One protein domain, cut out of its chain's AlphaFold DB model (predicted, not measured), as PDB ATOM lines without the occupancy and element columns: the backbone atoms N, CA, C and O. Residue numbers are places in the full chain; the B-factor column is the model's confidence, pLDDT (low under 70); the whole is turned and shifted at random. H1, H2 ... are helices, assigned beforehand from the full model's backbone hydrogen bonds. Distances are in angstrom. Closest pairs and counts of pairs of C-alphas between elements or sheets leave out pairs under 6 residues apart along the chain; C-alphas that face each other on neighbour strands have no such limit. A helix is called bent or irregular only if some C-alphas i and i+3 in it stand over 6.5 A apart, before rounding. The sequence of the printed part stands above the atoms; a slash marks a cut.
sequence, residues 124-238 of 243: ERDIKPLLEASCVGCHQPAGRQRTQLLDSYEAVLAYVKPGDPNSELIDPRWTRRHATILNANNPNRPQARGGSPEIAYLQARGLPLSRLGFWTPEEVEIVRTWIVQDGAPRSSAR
ATOM      1  N   GLU A 124     142.776 165.053 154.881       95.94
ATOM      2  CA  GLU A 124     141.830 163.981 155.192       95.94
ATOM      3  C   GLU A 124     140.395 164.485 155.327       95.94
ATOM      4  O   GLU A 124     139.477 163.829 154.834       95.94
ATOM      5  N   ARG A 125     140.203 165.649 155.960       95.25
ATOM      6  CA  ARG A 125     138.871 166.212 156.202       95.25
ATOM      7  C   ARG A 125     138.320 166.945 154.984       95.25
ATOM      8  O   ARG A 125     137.141 166.795 154.681       95.25
ATOM      9  N   ASP A 126     139.150 167.742 154.312       96.81
ATOM     10  CA  ASP A 126     138.658 168.768 153.388       96.81
ATOM     11  C   ASP A 126     139.038 168.476 151.934       96.81
ATOM     12  O   ASP A 126     138.216 168.633 151.038       96.81
ATOM     13  N   ILE A 127     140.261 168.010 151.670       96.94
ATOM     14  CA  ILE A 127     140.772 167.901 150.291       96.94
ATOM     15  C   ILE A 127     140.463 166.552 149.659       96.94
ATOM     16  O   ILE A 127     140.081 166.480 148.489       96.94
ATOM     17  N   LYS A 128     140.593 165.472 150.427       96.88
ATOM     18  CA  LYS A 128     140.305 164.117 149.966       96.88
ATOM     19  C   LYS A 128     138.871 163.998 149.432       96.88
ATOM     20  O   LYS A 128     138.741 163.521 148.307       96.88
ATOM     21  N   PRO A 129     137.811 164.488 150.109       96.00
ATOM     22  CA  PRO A 129     136.455 164.428 149.554       96.00
ATOM     23  C   PRO A 129     136.299 165.177 148.222       96.00
ATOM     24  O   PRO A 129     135.599 164.706 147.324       96.00
ATOM     25  N   LEU A 130     136.982 166.317 148.054       95.06
ATOM     26  CA  LEU A 130     136.965 167.082 146.801       95.06
ATOM     27  C   LEU A 130     137.649 166.318 145.663       95.06
ATOM     28  O   LEU A 130     137.152 166.303 144.534       95.06
ATOM     29  N   LEU A 131     138.773 165.660 145.951       94.81
ATOM     30  CA  LEU A 131     139.471 164.808 144.991       94.81
ATOM     31  C   LEU A 131     138.660 163.559 144.653       94.81
ATOM     32  O   LEU A 131     138.584 163.193 143.483       94.81
ATOM     33  N   GLU A 132     138.031 162.913 145.630       94.06
ATOM     34  CA  GLU A 132     137.186 161.739 145.397       94.06
ATOM     35  C   GLU A 132     135.999 162.075 144.488       94.06
ATOM     36  O   GLU A 132     135.716 161.342 143.542       94.06
ATOM     37  N   ALA A 133     135.356 163.224 144.700       91.25
ATOM     38  CA  ALA A 133     134.229 163.658 143.879       91.25
ATOM     39  C   ALA A 133     134.598 164.009 142.435       91.25
ATOM     40  O   ALA A 133     133.773 163.808 141.540       91.25
ATOM     41  N   SER A 134     135.808 164.515 142.204       88.50
ATOM     42  CA  SER A 134     136.136 165.148 140.924       88.50
ATOM     43  C   SER A 134     137.279 164.475 140.166       88.50
ATOM     44  O   SER A 134     137.273 164.460 138.940       88.50
ATOM     45  N   CYS A 135     138.246 163.871 140.849       90.06
ATOM     46  CA  CYS A 135     139.524 163.481 140.251       90.06
ATOM     47  C   CYS A 135     139.792 161.972 140.340       90.06
ATOM     48  O   CYS A 135     140.182 161.355 139.345       90.06
ATOM     49  N   VAL A 136     139.556 161.358 141.504       93.38
ATOM     50  CA  VAL A 136     139.989 159.981 141.811       93.38
ATOM     51  C   VAL A 136     139.355 158.945 140.890       93.38
ATOM     52  O   VAL A 136     140.019 157.981 140.528       93.38
ATOM     53  N   GLY A 137     138.120 159.160 140.422       89.38
ATOM     54  CA  GLY A 137     137.486 158.257 139.458       89.38
ATOM     55  C   GLY A 137     138.392 157.938 138.259       89.38
ATOM     56  O   GLY A 137     138.516 156.770 137.885       89.38
ATOM     57  N   CYS A 138     139.073 158.960 137.722       87.44
ATOM     58  CA  CYS A 138     140.058 158.846 136.640       87.44
ATOM     59  C   CYS A 138     141.469 158.531 137.156       87.44
ATOM     60  O   CYS A 138     142.184 157.740 136.540       87.44
ATOM     61  N   HIS A 139     141.872 159.192 138.243       91.56
ATOM     62  CA  HIS A 139     143.236 159.250 138.781       91.56
ATOM     63  C   HIS A 139     143.463 158.231 139.910       91.56
ATOM     64  O   HIS A 139     143.993 158.551 140.971       91.56
ATOM     65  N   GLN A 140     143.048 156.991 139.667       93.56
ATOM     66  CA  GLN A 140     143.269 155.833 140.537       93.56
ATOM     67  C   GLN A 140     143.792 154.653 139.700       93.56
ATOM     68  O   GLN A 140     143.647 154.680 138.471       93.56
ATOM     69  N   PRO A 141     144.310 153.572 140.309       94.50
ATOM     70  CA  PRO A 141     144.855 152.427 139.572       94.50
ATOM     71  C   PRO A 141     143.883 151.790 138.564       94.50
ATOM     72  O   PRO A 141     144.295 151.366 137.482       94.50
ATOM     73  N   ALA A 142     142.589 151.751 138.894       89.50
ATOM     74  CA  ALA A 142     141.534 151.231 138.019       89.50
ATOM     75  C   ALA A 142     141.022 152.248 136.977       89.50
ATOM     76  O   ALA A 142     140.273 151.874 136.076       89.50
ATOM     77  N   GLY A 143     141.394 153.524 137.103       85.94
ATOM     78  CA  GLY A 143     140.916 154.616 136.261       85.94
ATOM     79  C   GLY A 143     141.711 154.783 134.967       85.94
ATOM     80  O   GLY A 143     142.790 154.215 134.765       85.94
ATOM     81  N   ARG A 144     141.185 155.598 134.051       84.44
ATOM     82  CA  ARG A 144     141.825 155.870 132.752       84.44
ATOM     83  C   ARG A 144     143.122 156.679 132.840       84.44
ATOM     84  O   ARG A 144     143.892 156.637 131.886       84.44
ATOM     85  N   GLN A 145     143.375 157.380 133.945       86.19
ATOM     86  CA  GLN A 145     144.603 158.148 134.206       86.19
ATOM     87  C   GLN A 145     145.496 157.455 135.252       86.19
ATOM     88  O   GLN A 145     146.165 158.111 136.039       86.19
ATOM     89  N   ARG A 146     145.539 156.115 135.259       87.44
ATOM     90  CA  ARG A 146     146.302 155.290 136.224       87.44
ATOM     91  C   ARG A 146     147.811 155.564 136.334       87.44
ATOM     92  O   ARG A 146     148.464 154.993 137.197       87.44
ATOM     93  N   THR A 147     148.386 156.374 135.447       88.94
ATOM     94  CA  THR A 147     149.793 156.811 135.503       88.94
ATOM     95  C   THR A 147     149.990 158.136 136.241       88.94
ATOM     96  O   THR A 147     151.124 158.540 136.471       88.94
ATOM     97  N   GLN A 148     148.904 158.821 136.599       90.25
ATOM     98  CA  GLN A 148     148.886 160.061 137.367       90.25
ATOM     99  C   GLN A 148     147.885 159.861 138.502       90.25
ATOM    100  O   GLN A 148     146.687 160.027 138.304       90.25
ATOM    101  N   LEU A 149     148.345 159.418 139.664       94.19
ATOM    102  CA  LEU A 149     147.455 159.047 140.766       94.19
ATOM    103  C   LEU A 149     147.125 160.259 141.645       94.19
ATOM    104  O   LEU A 149     147.967 161.127 141.834       94.19
ATOM    105  N   LEU A 150     145.906 160.309 142.187       95.31
ATOM    106  CA  LEU A 150     145.427 161.335 143.130       95.31
ATOM    107  C   LEU A 150     144.587 160.720 144.268       95.31
ATOM    108  O   LEU A 150     143.842 161.417 144.953       95.31
ATOM    109  N   ASP A 151     144.671 159.403 144.449       95.06
ATOM    110  CA  ASP A 151     143.844 158.591 145.349       95.06
ATOM    111  C   ASP A 151     144.433 158.410 146.759       95.06
ATOM    112  O   ASP A 151     143.841 157.740 147.605       95.06
ATOM    113  N   SER A 152     145.580 159.032 147.030       96.69
ATOM    114  CA  SER A 152     146.255 159.038 148.331       96.69
ATOM    115  C   SER A 152     146.937 160.379 148.596       96.69
ATOM    116  O   SER A 152     147.189 161.150 147.667       96.69
ATOM    117  N   TYR A 153     147.247 160.658 149.864       97.12
ATOM    118  CA  TYR A 153     147.957 161.877 150.264       97.12
ATOM    119  C   TYR A 153     149.316 161.974 149.562       97.12
ATOM    120  O   TYR A 153     149.664 163.005 148.996       97.12
ATOM    121  N   GLU A 154     150.047 160.863 149.532       96.75
ATOM    122  CA  GLU A 154     151.372 160.750 148.934       96.75
ATOM    123  C   GLU A 154     151.326 160.984 147.420       96.75
ATOM    124  O   GLU A 154     152.167 161.701 146.881       96.75
ATOM    125  N   ALA A 155     150.319 160.432 146.735       96.44
ATOM    126  CA  ALA A 155     150.133 160.661 145.307       96.44
ATOM    127  C   ALA A 155     149.782 162.125 144.999       96.44
ATOM    128  O   ALA A 155     150.281 162.694 144.032       96.44
ATOM    129  N   VAL A 156     148.974 162.763 145.847       96.31
ATOM    130  CA  VAL A 156     148.612 164.181 145.704       96.31
ATOM    131  C   VAL A 156     149.821 165.087 145.924       96.31
ATOM    132  O   VAL A 156     150.019 166.031 145.159       96.31
ATOM    133  N   LEU A 157     150.668 164.778 146.908       95.94
ATOM    134  CA  LEU A 157     151.896 165.533 147.160       95.94
ATOM    135  C   LEU A 157     152.916 165.458 146.015       95.94
ATOM    136  O   LEU A 157     153.773 166.330 145.928       95.94
ATOM    137  N   ALA A 158     152.801 164.509 145.082       95.00
ATOM    138  CA  ALA A 158     153.611 164.533 143.862       95.00
ATOM    139  C   ALA A 158     153.314 165.755 142.964       95.00
ATOM    140  O   ALA A 158     154.154 166.126 142.146       95.00
ATOM    141  N   TYR A 159     152.146 166.387 143.134       93.06
ATOM    142  CA  TYR A 159     151.675 167.552 142.370       93.06
ATOM    143  C   TYR A 159     151.525 168.815 143.225       93.06
ATOM    144  O   TYR A 159     151.103 169.867 142.733       93.06
ATOM    145  N   VAL A 160     151.844 168.718 144.515       94.38
ATOM    146  CA  VAL A 160     151.787 169.825 145.463       94.38
ATOM    147  C   VAL A 160     153.195 170.142 145.916       94.38
ATOM    148  O   VAL A 160     153.917 169.286 146.412       94.38
ATOM    149  N   LYS A 161     153.565 171.409 145.789       94.06
ATOM    150  CA  LYS A 161     154.721 171.974 146.462       94.06
ATOM    151  C   LYS A 161     154.194 172.760 147.665       94.06
ATOM    152  O   LYS A 161     153.643 173.844 147.471       94.06
ATOM    153  N   PRO A 162     154.315 172.225 148.892       93.06
ATOM    154  CA  PRO A 162     153.787 172.887 150.076       93.06
ATOM    155  C   PRO A 162     154.291 174.328 150.206       93.06
ATOM    156  O   PRO A 162     155.469 174.606 149.972       93.06
ATOM    157  N   GLY A 163     153.386 175.249 150.533       92.38
ATOM    158  CA  GLY A 163     153.654 176.688 150.577       92.38
ATOM    159  C   GLY A 163     153.589 177.406 149.221       92.38
ATOM    160  O   GLY A 163     153.640 178.633 149.192       92.38
ATOM    161  N   ASP A 164     153.463 176.690 148.096       92.12
ATOM    162  CA  ASP A 164     153.453 177.285 146.756       92.12
ATOM    163  C   ASP A 164     152.036 177.286 146.145       92.12
ATOM    164  O   ASP A 164     151.554 176.235 145.701       92.12
ATOM    165  N   PRO A 165     151.361 178.452 146.048       87.88
ATOM    166  CA  PRO A 165     150.018 178.548 145.471       87.88
ATOM    167  C   PRO A 165     149.979 178.240 143.967       87.88
ATOM    168  O   PRO A 165     148.894 178.191 143.391       87.88
ATOM    169  N   ASN A 166     151.129 178.058 143.315       86.31
ATOM    170  CA  ASN A 166     151.224 177.670 141.908       86.31
ATOM    171  C   ASN A 166     151.548 176.180 141.731       86.31
ATOM    172  O   ASN A 166     151.970 175.768 140.652       86.31
ATOM    173  N   SER A 167     151.364 175.380 142.785       90.56
ATOM    174  CA  SER A 167     151.434 173.920 142.730       90.56
ATOM    175  C   SER A 167     150.638 173.346 141.555       90.56
ATOM    176  O   SER A 167     149.527 173.796 141.264       90.56
ATOM    177  N   GLU A 168     151.192 172.319 140.909       89.00
ATOM    178  CA  GLU A 168     150.657 171.733 139.674       89.00
ATOM    179  C   GLU A 168     149.208 171.246 139.818       89.00
ATOM    180  O   GLU A 168     148.419 171.396 138.884       89.00
ATOM    181  N   LEU A 169     148.827 170.757 141.004       89.19
ATOM    182  CA  LEU A 169     147.463 170.316 141.313       89.19
ATOM    183  C   LEU A 169     146.391 171.369 140.977       89.19
ATOM    184  O   LEU A 169     145.286 171.018 140.563       89.19
ATOM    185  N   ILE A 170     146.717 172.654 141.139       84.75
ATOM    186  CA  ILE A 170     145.824 173.789 140.875       84.75
ATOM    187  C   ILE A 170     146.288 174.641 139.683       84.75
ATOM    188  O   ILE A 170     145.749 175.731 139.463       84.75
ATOM    189  N   ASP A 171     147.240 174.154 138.874       78.44
ATOM    190  CA  ASP A 171     147.656 174.827 137.639       78.44
ATOM    191  C   ASP A 171     146.455 174.896 136.671       78.44
ATOM    192  O   ASP A 171     145.879 173.861 136.297       78.44
ATOM    193  N   PRO A 172     146.093 176.100 136.182       65.31
ATOM    194  CA  PRO A 172     145.084 176.285 135.151       65.31
ATOM    195  C   PRO A 172     145.251 175.382 133.923       65.31
ATOM    196  O   PRO A 172     144.287 175.155 133.202       65.31
ATOM    197  N   ARG A 173     146.461 174.924 133.586       65.50
ATOM    198  CA  ARG A 173     146.715 173.981 132.483       65.50
ATOM    199  C   ARG A 173     146.192 172.584 132.799       65.50
ATOM    200  O   ARG A 173     145.609 171.958 131.913       65.50
ATOM    201  N   TRP A 174     146.367 172.118 134.031       65.12
ATOM    202  CA  TRP A 174     145.877 170.820 134.480       65.12
ATOM    203  C   TRP A 174     144.348 170.831 134.569       65.12
ATOM    204  O   TRP A 174     143.676 169.966 134.003       65.12
ATOM    205  N   THR A 175     143.768 171.886 135.143       61.62
ATOM    206  CA  THR A 175     142.306 172.062 135.203       61.62
ATOM    207  C   THR A 175     141.686 172.322 133.818       61.62
ATOM    208  O   THR A 175     140.632 171.775 133.506       61.62
ATOM    209  N   ARG A 176     142.361 173.030 132.893       62.72
ATOM    210  CA  ARG A 176     141.889 173.185 131.493       62.72
ATOM    211  C   ARG A 176     141.962 171.908 130.666       62.72
ATOM    212  O   ARG A 176     141.128 171.727 129.777       62.72
ATOM    213  N   ARG A 177     142.919 171.009 130.933       63.56
ATOM    214  CA  ARG A 177     142.933 169.687 130.282       63.56
ATOM    215  C   ARG A 177     141.645 168.926 130.585       63.56
ATOM    216  O   ARG A 177     141.129 168.279 129.678       63.56
ATOM    217  N   HIS A 178     141.071 169.100 131.777       71.44
ATOM    218  CA  HIS A 178     139.768 168.534 132.112       71.44
ATOM    219  C   HIS A 178     138.644 169.124 131.267       71.44
ATOM    220  O   HIS A 178     137.861 168.353 130.744       71.44
ATOM    221  N   ALA A 179     138.590 170.436 131.017       59.94
ATOM    222  CA  ALA A 179     137.570 171.021 130.133       59.94
ATOM    223  C   ALA A 179     137.635 170.468 128.692       59.94
ATOM    224  O   ALA A 179     136.608 170.175 128.078       59.94
ATOM    225  N   THR A 180     138.839 170.243 128.155       56.91
ATOM    226  CA  THR A 180     139.018 169.570 126.856       56.91
ATOM    227  C   THR A 180     138.606 168.093 126.914       56.91
ATOM    228  O   THR A 180     137.971 167.600 125.982       56.91
ATOM    229  N   ILE A 181     138.905 167.397 128.017       56.34
ATOM    230  CA  ILE A 181     138.484 166.008 128.270       56.34
ATOM    231  C   ILE A 181     136.960 165.911 128.454       56.34
ATOM    232  O   ILE A 181     136.352 164.997 127.916       56.34
ATOM    233  N   LEU A 182     136.317 166.864 129.128       58.03
ATOM    234  CA  LEU A 182     134.867 166.969 129.313       58.03
ATOM    235  C   LEU A 182     134.157 167.232 127.983       58.03
ATOM    236  O   LEU A 182     133.134 166.622 127.693       58.03
ATOM    237  N   ASN A 183     134.749 168.055 127.115       55.50
ATOM    238  CA  ASN A 183     134.270 168.241 125.743       55.50
ATOM    239  C   ASN A 183     134.461 166.989 124.867       55.50
ATOM    240  O   ASN A 183     133.661 166.736 123.958       55.50
ATOM    241  N   ALA A 184     135.509 166.197 125.110       52.00
ATOM    242  CA  ALA A 184     135.690 164.887 124.479       52.00
ATOM    243  C   ALA A 184     134.700 163.844 125.037       52.00
ATOM    244  O   ALA A 184     134.189 163.017 124.286       52.00
ATOM    245  N   ASN A 185     134.359 163.957 126.320       47.62
ATOM    246  CA  ASN A 185     133.420 163.126 127.063       47.62
ATOM    247  C   ASN A 185     132.050 163.815 127.200       47.62
ATOM    248  O   ASN A 185     131.452 163.774 128.266       47.62
ATOM    249  N   ASN A 186     131.518 164.440 126.150       54.31
ATOM    250  CA  ASN A 186     130.185 165.062 126.152       54.31
ATOM    251  C   ASN A 186     129.092 164.021 125.807       54.31
ATOM    252  O   ASN A 186     129.227 163.409 124.752       54.31
ATOM    253  N   PRO A 187     128.012 163.832 126.599       48.44
ATOM    254  CA  PRO A 187     126.987 162.793 126.370       48.44
ATOM    255  C   PRO A 187     126.098 163.036 125.150       48.44
ATOM    256  O   PRO A 187     125.442 162.114 124.674       48.44
ATOM    257  N   ASN A 188     126.126 164.257 124.611       45.94
ATOM    258  CA  ASN A 188     125.510 164.627 123.339       45.94
ATOM    259  C   ASN A 188     126.457 164.432 122.133       45.94
ATOM    260  O   ASN A 188     126.039 164.604 120.989       45.94
ATOM    261  N   ARG A 189     127.725 164.053 122.353       46.59
ATOM    262  CA  ARG A 189     128.528 163.298 121.375       46.59
ATOM    263  C   ARG A 189     128.263 161.807 121.610       46.59
ATOM    264  O   ARG A 189     127.959 161.440 122.741       46.59
ATOM    265  N   PRO A 190     128.403 160.922 120.604       44.12
ATOM    266  CA  PRO A 190     128.364 159.488 120.856       44.12
ATOM    267  C   PRO A 190     129.508 159.121 121.816       44.12
ATOM    268  O   PRO A 190     130.650 158.937 121.404       44.12
ATOM    269  N   GLN A 191     129.216 159.078 123.114       51.84
ATOM    270  CA  GLN A 191     130.131 158.588 124.132       51.84
ATOM    271  C   GLN A 191     130.179 157.069 124.065       51.84
ATOM    272  O   GLN A 191     129.180 156.410 123.757       51.84
ATOM    273  N   ALA A 192     131.340 156.513 124.413       48.72
ATOM    274  CA  ALA A 192     131.473 155.098 124.712       48.72
ATOM    275  C   ALA A 192     130.421 154.716 125.767       48.72
ATOM    276  O   ALA A 192     130.488 155.123 126.925       48.72
ATOM    277  N   ARG A 193     129.405 153.990 125.300       45.78
ATOM    278  CA  ARG A 193     128.278 153.478 126.074       45.78
ATOM    279  C   ARG A 193     128.807 152.661 127.255       45.78
ATOM    280  O   ARG A 193     129.597 151.763 127.015       45.78
ATOM    281  N   GLY A 194     128.337 152.973 128.466       46.97
ATOM    282  CA  GLY A 194     128.265 152.090 129.642       46.97
ATOM    283  C   GLY A 194     129.511 151.269 130.001       46.97
ATOM    284  O   GLY A 194     129.850 150.313 129.318       46.97
ATOM    285  N   GLY A 195     130.129 151.573 131.149       61.88
ATOM    286  CA  GLY A 195     131.174 150.725 131.748       61.88
ATOM    287  C   GLY A 195     132.534 151.392 131.959       61.88
ATOM    288  O   GLY A 195     133.526 150.690 132.137       61.88
ATOM    289  N   SER A 196     132.618 152.728 131.931       73.19
ATOM    290  CA  SER A 196     133.874 153.403 132.268       73.19
ATOM    291  C   SER A 196     134.152 153.298 133.784       73.19
ATOM    292  O   SER A 196     133.216 153.471 134.578       73.19
ATOM    293  N   PRO A 197     135.399 153.011 134.210       80.62
ATOM    294  CA  PRO A 197     135.750 152.877 135.630       80.62
ATOM    295  C   PRO A 197     135.391 154.104 136.477       80.62
ATOM    296  O   PRO A 197     135.029 153.975 137.643       80.62
ATOM    297  N   GLU A 198     135.433 155.294 135.879       81.25
ATOM    298  CA  GLU A 198     135.128 156.570 136.529       81.25
ATOM    299  C   GLU A 198     133.647 156.674 136.909       81.25
ATOM    300  O   GLU A 198     133.308 157.080 138.019       81.25
ATOM    301  N   ILE A 199     132.757 156.286 135.986       82.44
ATOM    302  CA  ILE A 199     131.308 156.298 136.212       82.44
ATOM    303  C   ILE A 199     130.957 155.282 137.300       82.44
ATOM    304  O   ILE A 199     130.205 155.612 138.217       82.44
ATOM    305  N   ALA A 200     131.535 154.077 137.233       85.69
ATOM    306  CA  ALA A 200     131.333 153.046 138.248       85.69
ATOM    307  C   ALA A 200     131.819 153.508 139.634       85.69
ATOM    308  O   ALA A 200     131.128 153.305 140.631       85.69
ATOM    309  N   TYR A 201     132.970 154.184 139.694       89.12
ATOM    310  CA  TYR A 201     133.520 154.740 140.928       89.12
ATOM    311  C   TYR A 201     132.588 155.776 141.575       89.12
ATOM    312  O   TYR A 201     132.340 155.697 142.781       89.12
ATOM    313  N   LEU A 202     132.057 156.724 140.790       85.50
ATOM    314  CA  LEU A 202     131.152 157.759 141.302       85.50
ATOM    315  C   LEU A 202     129.809 157.167 141.740       85.50
ATOM    316  O   LEU A 202     129.325 157.492 142.824       85.50
ATOM    317  N   GLN A 203     129.240 156.250 140.950       87.12
ATOM    318  CA  GLN A 203     127.996 155.554 141.293       87.12
ATOM    319  C   GLN A 203     128.123 154.772 142.605       87.12
ATOM    320  O   GLN A 203     127.245 154.876 143.457       87.12
ATOM    321  N   ALA A 204     129.234 154.057 142.805       89.50
ATOM    322  CA  ALA A 204     129.492 153.308 144.035       89.50
ATOM    323  C   ALA A 204     129.586 154.197 145.291       89.50
ATOM    324  O   ALA A 204     129.409 153.702 146.401       89.50
ATOM    325  N   ARG A 205     129.852 155.500 145.127       89.75
ATOM    326  CA  ARG A 205     129.940 156.494 146.212       89.75
ATOM    327  C   ARG A 205     128.733 157.430 146.289       89.75
ATOM    328  O   ARG A 205     128.721 158.331 147.118       89.75
ATOM    329  N   GLY A 206     127.730 157.245 145.426       89.88
ATOM    330  CA  GLY A 206     126.565 158.130 145.357       89.88
ATOM    331  C   GLY A 206     126.893 159.560 144.910       89.88
ATOM    332  O   GLY A 206     126.159 160.485 145.248       89.88
ATOM    333  N   LEU A 207     127.989 159.762 144.170       86.31
ATOM    334  CA  LEU A 207     128.448 161.082 143.731       86.31
ATOM    335  C   LEU A 207     127.886 161.429 142.338       86.31
ATOM    336  O   LEU A 207     127.832 160.563 141.460       86.31
ATOM    337  N   PRO A 208     127.465 162.686 142.094       82.88
ATOM    338  CA  PRO A 208     126.863 163.065 140.822       82.88
ATOM    339  C   PRO A 208     127.913 163.212 139.714       82.88
ATOM    340  O   PRO A 208     128.984 163.783 139.914       82.88
ATOM    341  N   LEU A 209     127.574 162.768 138.499       76.88
ATOM    342  CA  LEU A 209     128.470 162.826 137.332       76.88
ATOM    343  C   LEU A 209     128.886 164.252 136.940       76.88
ATOM    344  O   LEU A 209     129.926 164.426 136.315       76.88
ATOM    345  N   SER A 210     128.106 165.267 137.323       78.81
ATOM    346  CA  SER A 210     128.430 166.682 137.093       78.81
ATOM    347  C   SER A 210     129.716 167.140 137.788       78.81
ATOM    348  O   SER A 210     130.238 168.200 137.453       78.81
ATOM    349  N   ARG A 211     130.223 166.360 138.747       78.62
ATOM    350  CA  ARG A 211     131.447 166.646 139.503       78.62
ATOM    351  C   ARG A 211     132.710 166.146 138.819       78.62
ATOM    352  O   ARG A 211     133.792 166.653 139.097       78.62
ATOM    353  N   LEU A 212     132.590 165.164 137.923       79.88
ATOM    354  CA  LEU A 212     133.745 164.518 137.316       79.88
ATOM    355  C   LEU A 212     134.599 165.547 136.562       79.88
ATOM    356  O   LEU A 212     134.110 166.236 135.675       79.88
ATOM    357  N   GLY A 213     135.879 165.645 136.911       78.69
ATOM    358  CA  GLY A 213     136.845 166.574 136.327       78.69
ATOM    359  C   GLY A 213     136.579 168.052 136.617       78.69
ATOM    360  O   GLY A 213     137.112 168.899 135.900       78.69
ATOM    361  N   PHE A 214     135.748 168.376 137.610       80.56
ATOM    362  CA  PHE A 214     135.329 169.745 137.882       80.56
ATOM    363  C   PHE A 214     135.429 170.103 139.370       80.56
ATOM    364  O   PHE A 214     134.895 169.399 140.227       80.56
ATOM    365  N   TRP A 215     136.061 171.242 139.649       86.31
ATOM    366  CA  TRP A 215     135.993 171.952 140.926       86.31
ATOM    367  C   TRP A 215     135.393 173.337 140.702       86.31
ATOM    368  O   TRP A 215     135.666 173.974 139.679       86.31
ATOM    369  N   THR A 216     134.590 173.811 141.654       87.00
ATOM    370  CA  THR A 216     134.110 175.198 141.653       87.00
ATOM    371  C   THR A 216     135.251 176.161 142.010       87.00
ATOM    372  O   THR A 216     136.265 175.732 142.566       87.00
ATOM    373  N   PRO A 217     135.118 177.470 141.723       87.75
ATOM    374  CA  PRO A 217     136.094 178.462 142.171       87.75
ATOM    375  C   PRO A 217     136.353 178.413 143.684       87.75
ATOM    376  O   PRO A 217     137.498 178.508 144.111       87.75
ATOM    377  N   GLU A 218     135.314 178.200 144.489       92.06
ATOM    378  CA  GLU A 218     135.419 178.106 145.948       92.06
ATOM    379  C   GLU A 218     136.221 176.873 146.383       92.06
ATOM    380  O   GLU A 218     137.065 176.962 147.270       92.06
ATOM    381  N   GLU A 219     136.009 175.724 145.739       93.00
ATOM    382  CA  GLU A 219     136.758 174.495 146.026       93.00
ATOM    383  C   GLU A 219     138.228 174.612 145.622       93.00
ATOM    384  O   GLU A 219     139.106 174.142 146.343       93.00
ATOM    385  N   VAL A 220     138.509 175.282 144.500       91.25
ATOM    386  CA  VAL A 220     139.884 175.610 144.104       91.25
ATOM    387  C   VAL A 220     140.554 176.467 145.173       91.25
ATOM    388  O   VAL A 220     141.716 176.222 145.493       91.25
ATOM    389  N   GLU A 221     139.838 177.428 145.758       93.25
ATOM    390  CA  GLU A 221     140.385 178.243 146.841       93.25
ATOM    391  C   GLU A 221     140.598 177.448 148.131       93.25
ATOM    392  O   GLU A 221     141.648 177.607 148.743       93.25
ATOM    393  N   ILE A 222     139.717 176.510 148.498       95.69
ATOM    394  CA  ILE A 222     139.969 175.590 149.627       95.69
ATOM    395  C   ILE A 222     141.280 174.818 149.414       95.69
ATOM    396  O   ILE A 222     142.140 174.791 150.298       95.69
ATOM    397  N   VAL A 223     141.465 174.224 148.229       95.12
ATOM    398  CA  VAL A 223     142.684 173.473 147.890       95.12
ATOM    399  C   VAL A 223     143.906 174.391 147.891       95.12
ATOM    400  O   VAL A 223     144.946 174.023 148.436       95.12
ATOM    401  N   ARG A 224     143.791 175.606 147.341       94.38
ATOM    402  CA  ARG A 224     144.866 176.608 147.351       94.38
ATOM    403  C   ARG A 224     145.255 176.989 148.774       94.38
ATOM    404  O   ARG A 224     146.443 176.983 149.084       94.38
ATOM    405  N   THR A 225     144.284 177.292 149.636       95.50
ATOM    406  CA  THR A 225     144.525 177.634 151.041       95.50
ATOM    407  C   THR A 225     145.171 176.471 151.785       95.50
ATOM    408  O   THR A 225     146.098 176.686 152.556       95.50
ATOM    409  N   TRP A 226     144.734 175.230 151.553       96.94
ATOM    410  CA  TRP A 226     145.391 174.044 152.111       96.94
ATOM    411  C   TRP A 226     146.849 173.903 151.664       96.94
ATOM    412  O   TRP A 226     147.710 173.663 152.498       96.94
ATOM    413  N   ILE A 227     147.152 174.108 150.380       95.69
ATOM    414  CA  ILE A 227     148.525 174.007 149.860       95.69
ATOM    415  C   ILE A 227     149.463 175.010 150.539       95.69
ATOM    416  O   ILE A 227     150.616 174.680 150.826       95.69
ATOM    417  N   VAL A 228     148.997 176.244 150.751       94.44
ATOM    418  CA  VAL A 228     149.843 177.322 151.285       94.44
ATOM    419  C   VAL A 228     149.951 177.309 152.804       94.44
ATOM    420  O   VAL A 228     150.980 177.726 153.329       94.44
ATOM    421  N   GLN A 229     148.917 176.850 153.511       93.62
ATOM    422  CA  GLN A 229     148.949 176.770 154.967       93.62
ATOM    423  C   GLN A 229     149.767 175.555 155.417       93.62
ATOM    424  O   GLN A 229     149.680 174.491 154.809       93.62
ATOM    425  N   ASP A 230     150.532 175.719 156.495       89.38
ATOM    426  CA  ASP A 230     151.075 174.644 157.342       89.38
ATOM    427  C   ASP A 230     151.685 173.440 156.602       89.38
ATOM    428  O   ASP A 230     151.618 172.302 157.057       89.38
ATOM    429  N   GLY A 231     152.287 173.680 155.436       89.88
ATOM    430  CA  GLY A 231     152.926 172.630 154.653       89.88
ATOM    431  C   GLY A 231     151.963 171.586 154.069       89.88
ATOM    432  O   GLY A 231     152.369 170.435 153.926       89.88
ATOM    433  N   ALA A 232     150.737 171.975 153.695       93.94
ATOM    434  CA  ALA A 232     149.713 171.072 153.160       93.94
ATOM    435  C   ALA A 232     149.368 169.929 154.139       93.94
ATOM    436  O   ALA A 232     149.482 168.750 153.799       93.94
ATOM    437  N   PRO A 233     148.930 170.258 155.367       94.38
ATOM    438  CA  PRO A 233     148.828 169.309 156.470       94.38
ATOM    439  C   PRO A 233     147.874 168.153 156.153       94.38
ATOM    440  O   PRO A 233     146.792 168.339 155.579       94.38
ATOM    441  N   ARG A 234     148.262 166.937 156.550       94.75
ATOM    442  CA  ARG A 234     147.472 165.727 156.284       94.75
ATOM    443  C   ARG A 234     146.198 165.663 157.129       94.75
ATOM    444  O   ARG A 234     145.121 165.428 156.585       94.75
ATOM    445  N   SER A 235     146.321 165.865 158.435       91.62
ATOM    446  CA  SER A 235     145.248 165.721 159.424       91.62
ATOM    447  C   SER A 235     145.334 166.826 160.476       91.62
ATOM    448  O   SER A 235     146.356 167.499 160.582       91.62
ATOM    449  N   SER A 236     144.259 167.031 161.242       85.50
ATOM    450  CA  SER A 236     144.272 167.944 162.392       85.50
ATOM    451  C   SER A 236     144.690 167.206 163.663       85.50
ATOM    452  O   SER A 236     144.506 165.989 163.769       85.50
ATOM    453  N   ALA A 237     145.159 167.937 164.679       78.75
ATOM    454  CA  ALA A 237     145.441 167.349 165.992       78.75
ATOM    455  C   ALA A 237     144.210 166.655 166.605       78.75
ATOM    456  O   ALA A 237     144.335 165.630 167.274       78.75
ATOM    457  N   ARG A 238     142.994 167.144 166.321       72.00
ATOM    458  CA  ARG A 238     141.750 166.549 166.830       72.00
ATOM    459  C   ARG A 238     141.465 165.172 166.233       72.00
ATOM    460  O   ARG A 238     140.938 164.312 166.929       72.00
TER     461      ARG A 238
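This is residues 124 to 238 of the 243 residues of the protein "Big_5 domain-containing protein" of Synechococcus sp. 60AY4M2 (UniProt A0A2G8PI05). Five helices are joined by long loops, with H1 nearest the middle, H5 packed steeply across residues 126 to 130 of H1, and the short H2 and H4 close to H1. H3 is set apart from the other four helices, and at its end residues 183 to 195, of which 183 and 184 belong to H3, stick out as a free loop. The printed part has 115 residues with five named helices, H1 to H5 in order along the chain, and no named strand; the class is all helix, though fewer than half of the residues, 51, are in named elements. The whole is compact, with a radius of gyration of the C-alphas of 14.4 A, and elongated, spanning 45 by 28 by 26 A.

H1, residues 124 to 136, measures 14.1 A from first to last C-alpha and begins with C-alpha 124 at (141.830, 163.981, 155.192). It is irregular: C-alphas 133 and 136 are 7.1 A apart. H3, residues 172 to 184, also has 13 residues but measures 18.2 A, ending with C-alpha 184 at (135.690, 164.887, 124.479). H5, residues 217 to 228, measures 16.5 A and ends with C-alpha 228 at (149.843, 177.322, 151.285). H4, residues 197 to 204, measures 10.5 A, and H2, residues 153 to 157, measures 6.2 A.

H1 touches H5 with residues 126 to 130 alone; the closest C-alphas, those of Ile 127 and Val 223, are 6.4 A apart. The two helices run opposite ways at a steep tilt of 55 degrees. H1 and H4 are close but not clearly touching, their closest C-alphas being those of Ala 133 and Leu 202 at 7.1 A; they run opposite ways at a steep tilt of 50 degrees. H1 and H2 are also close but not clearly touching, with the closest C-alphas, those of Lys 128 and Tyr 153, 8.0 A apart. H3 is apart from H1, H2, H4 and H5. In H2, H4 and H5 every O i to N i+4 pair is within hydrogen-bond range; in H1 5 of 9 are, and in H3 8 of 9.

The two C-alphas farthest apart, those of Pro 190 and Ala 237, are 48.9 A apart. Without residues 183 to 195, which stand free, the body spans 37 by 32 by 26 A. The printed part has no cut, and the four links between the helices are long, with 16, 14, 12 and 12 residues. The mean pLDDT of the printed part is 82.7, and residues 172 to 177 and 179 to 195 are under 70.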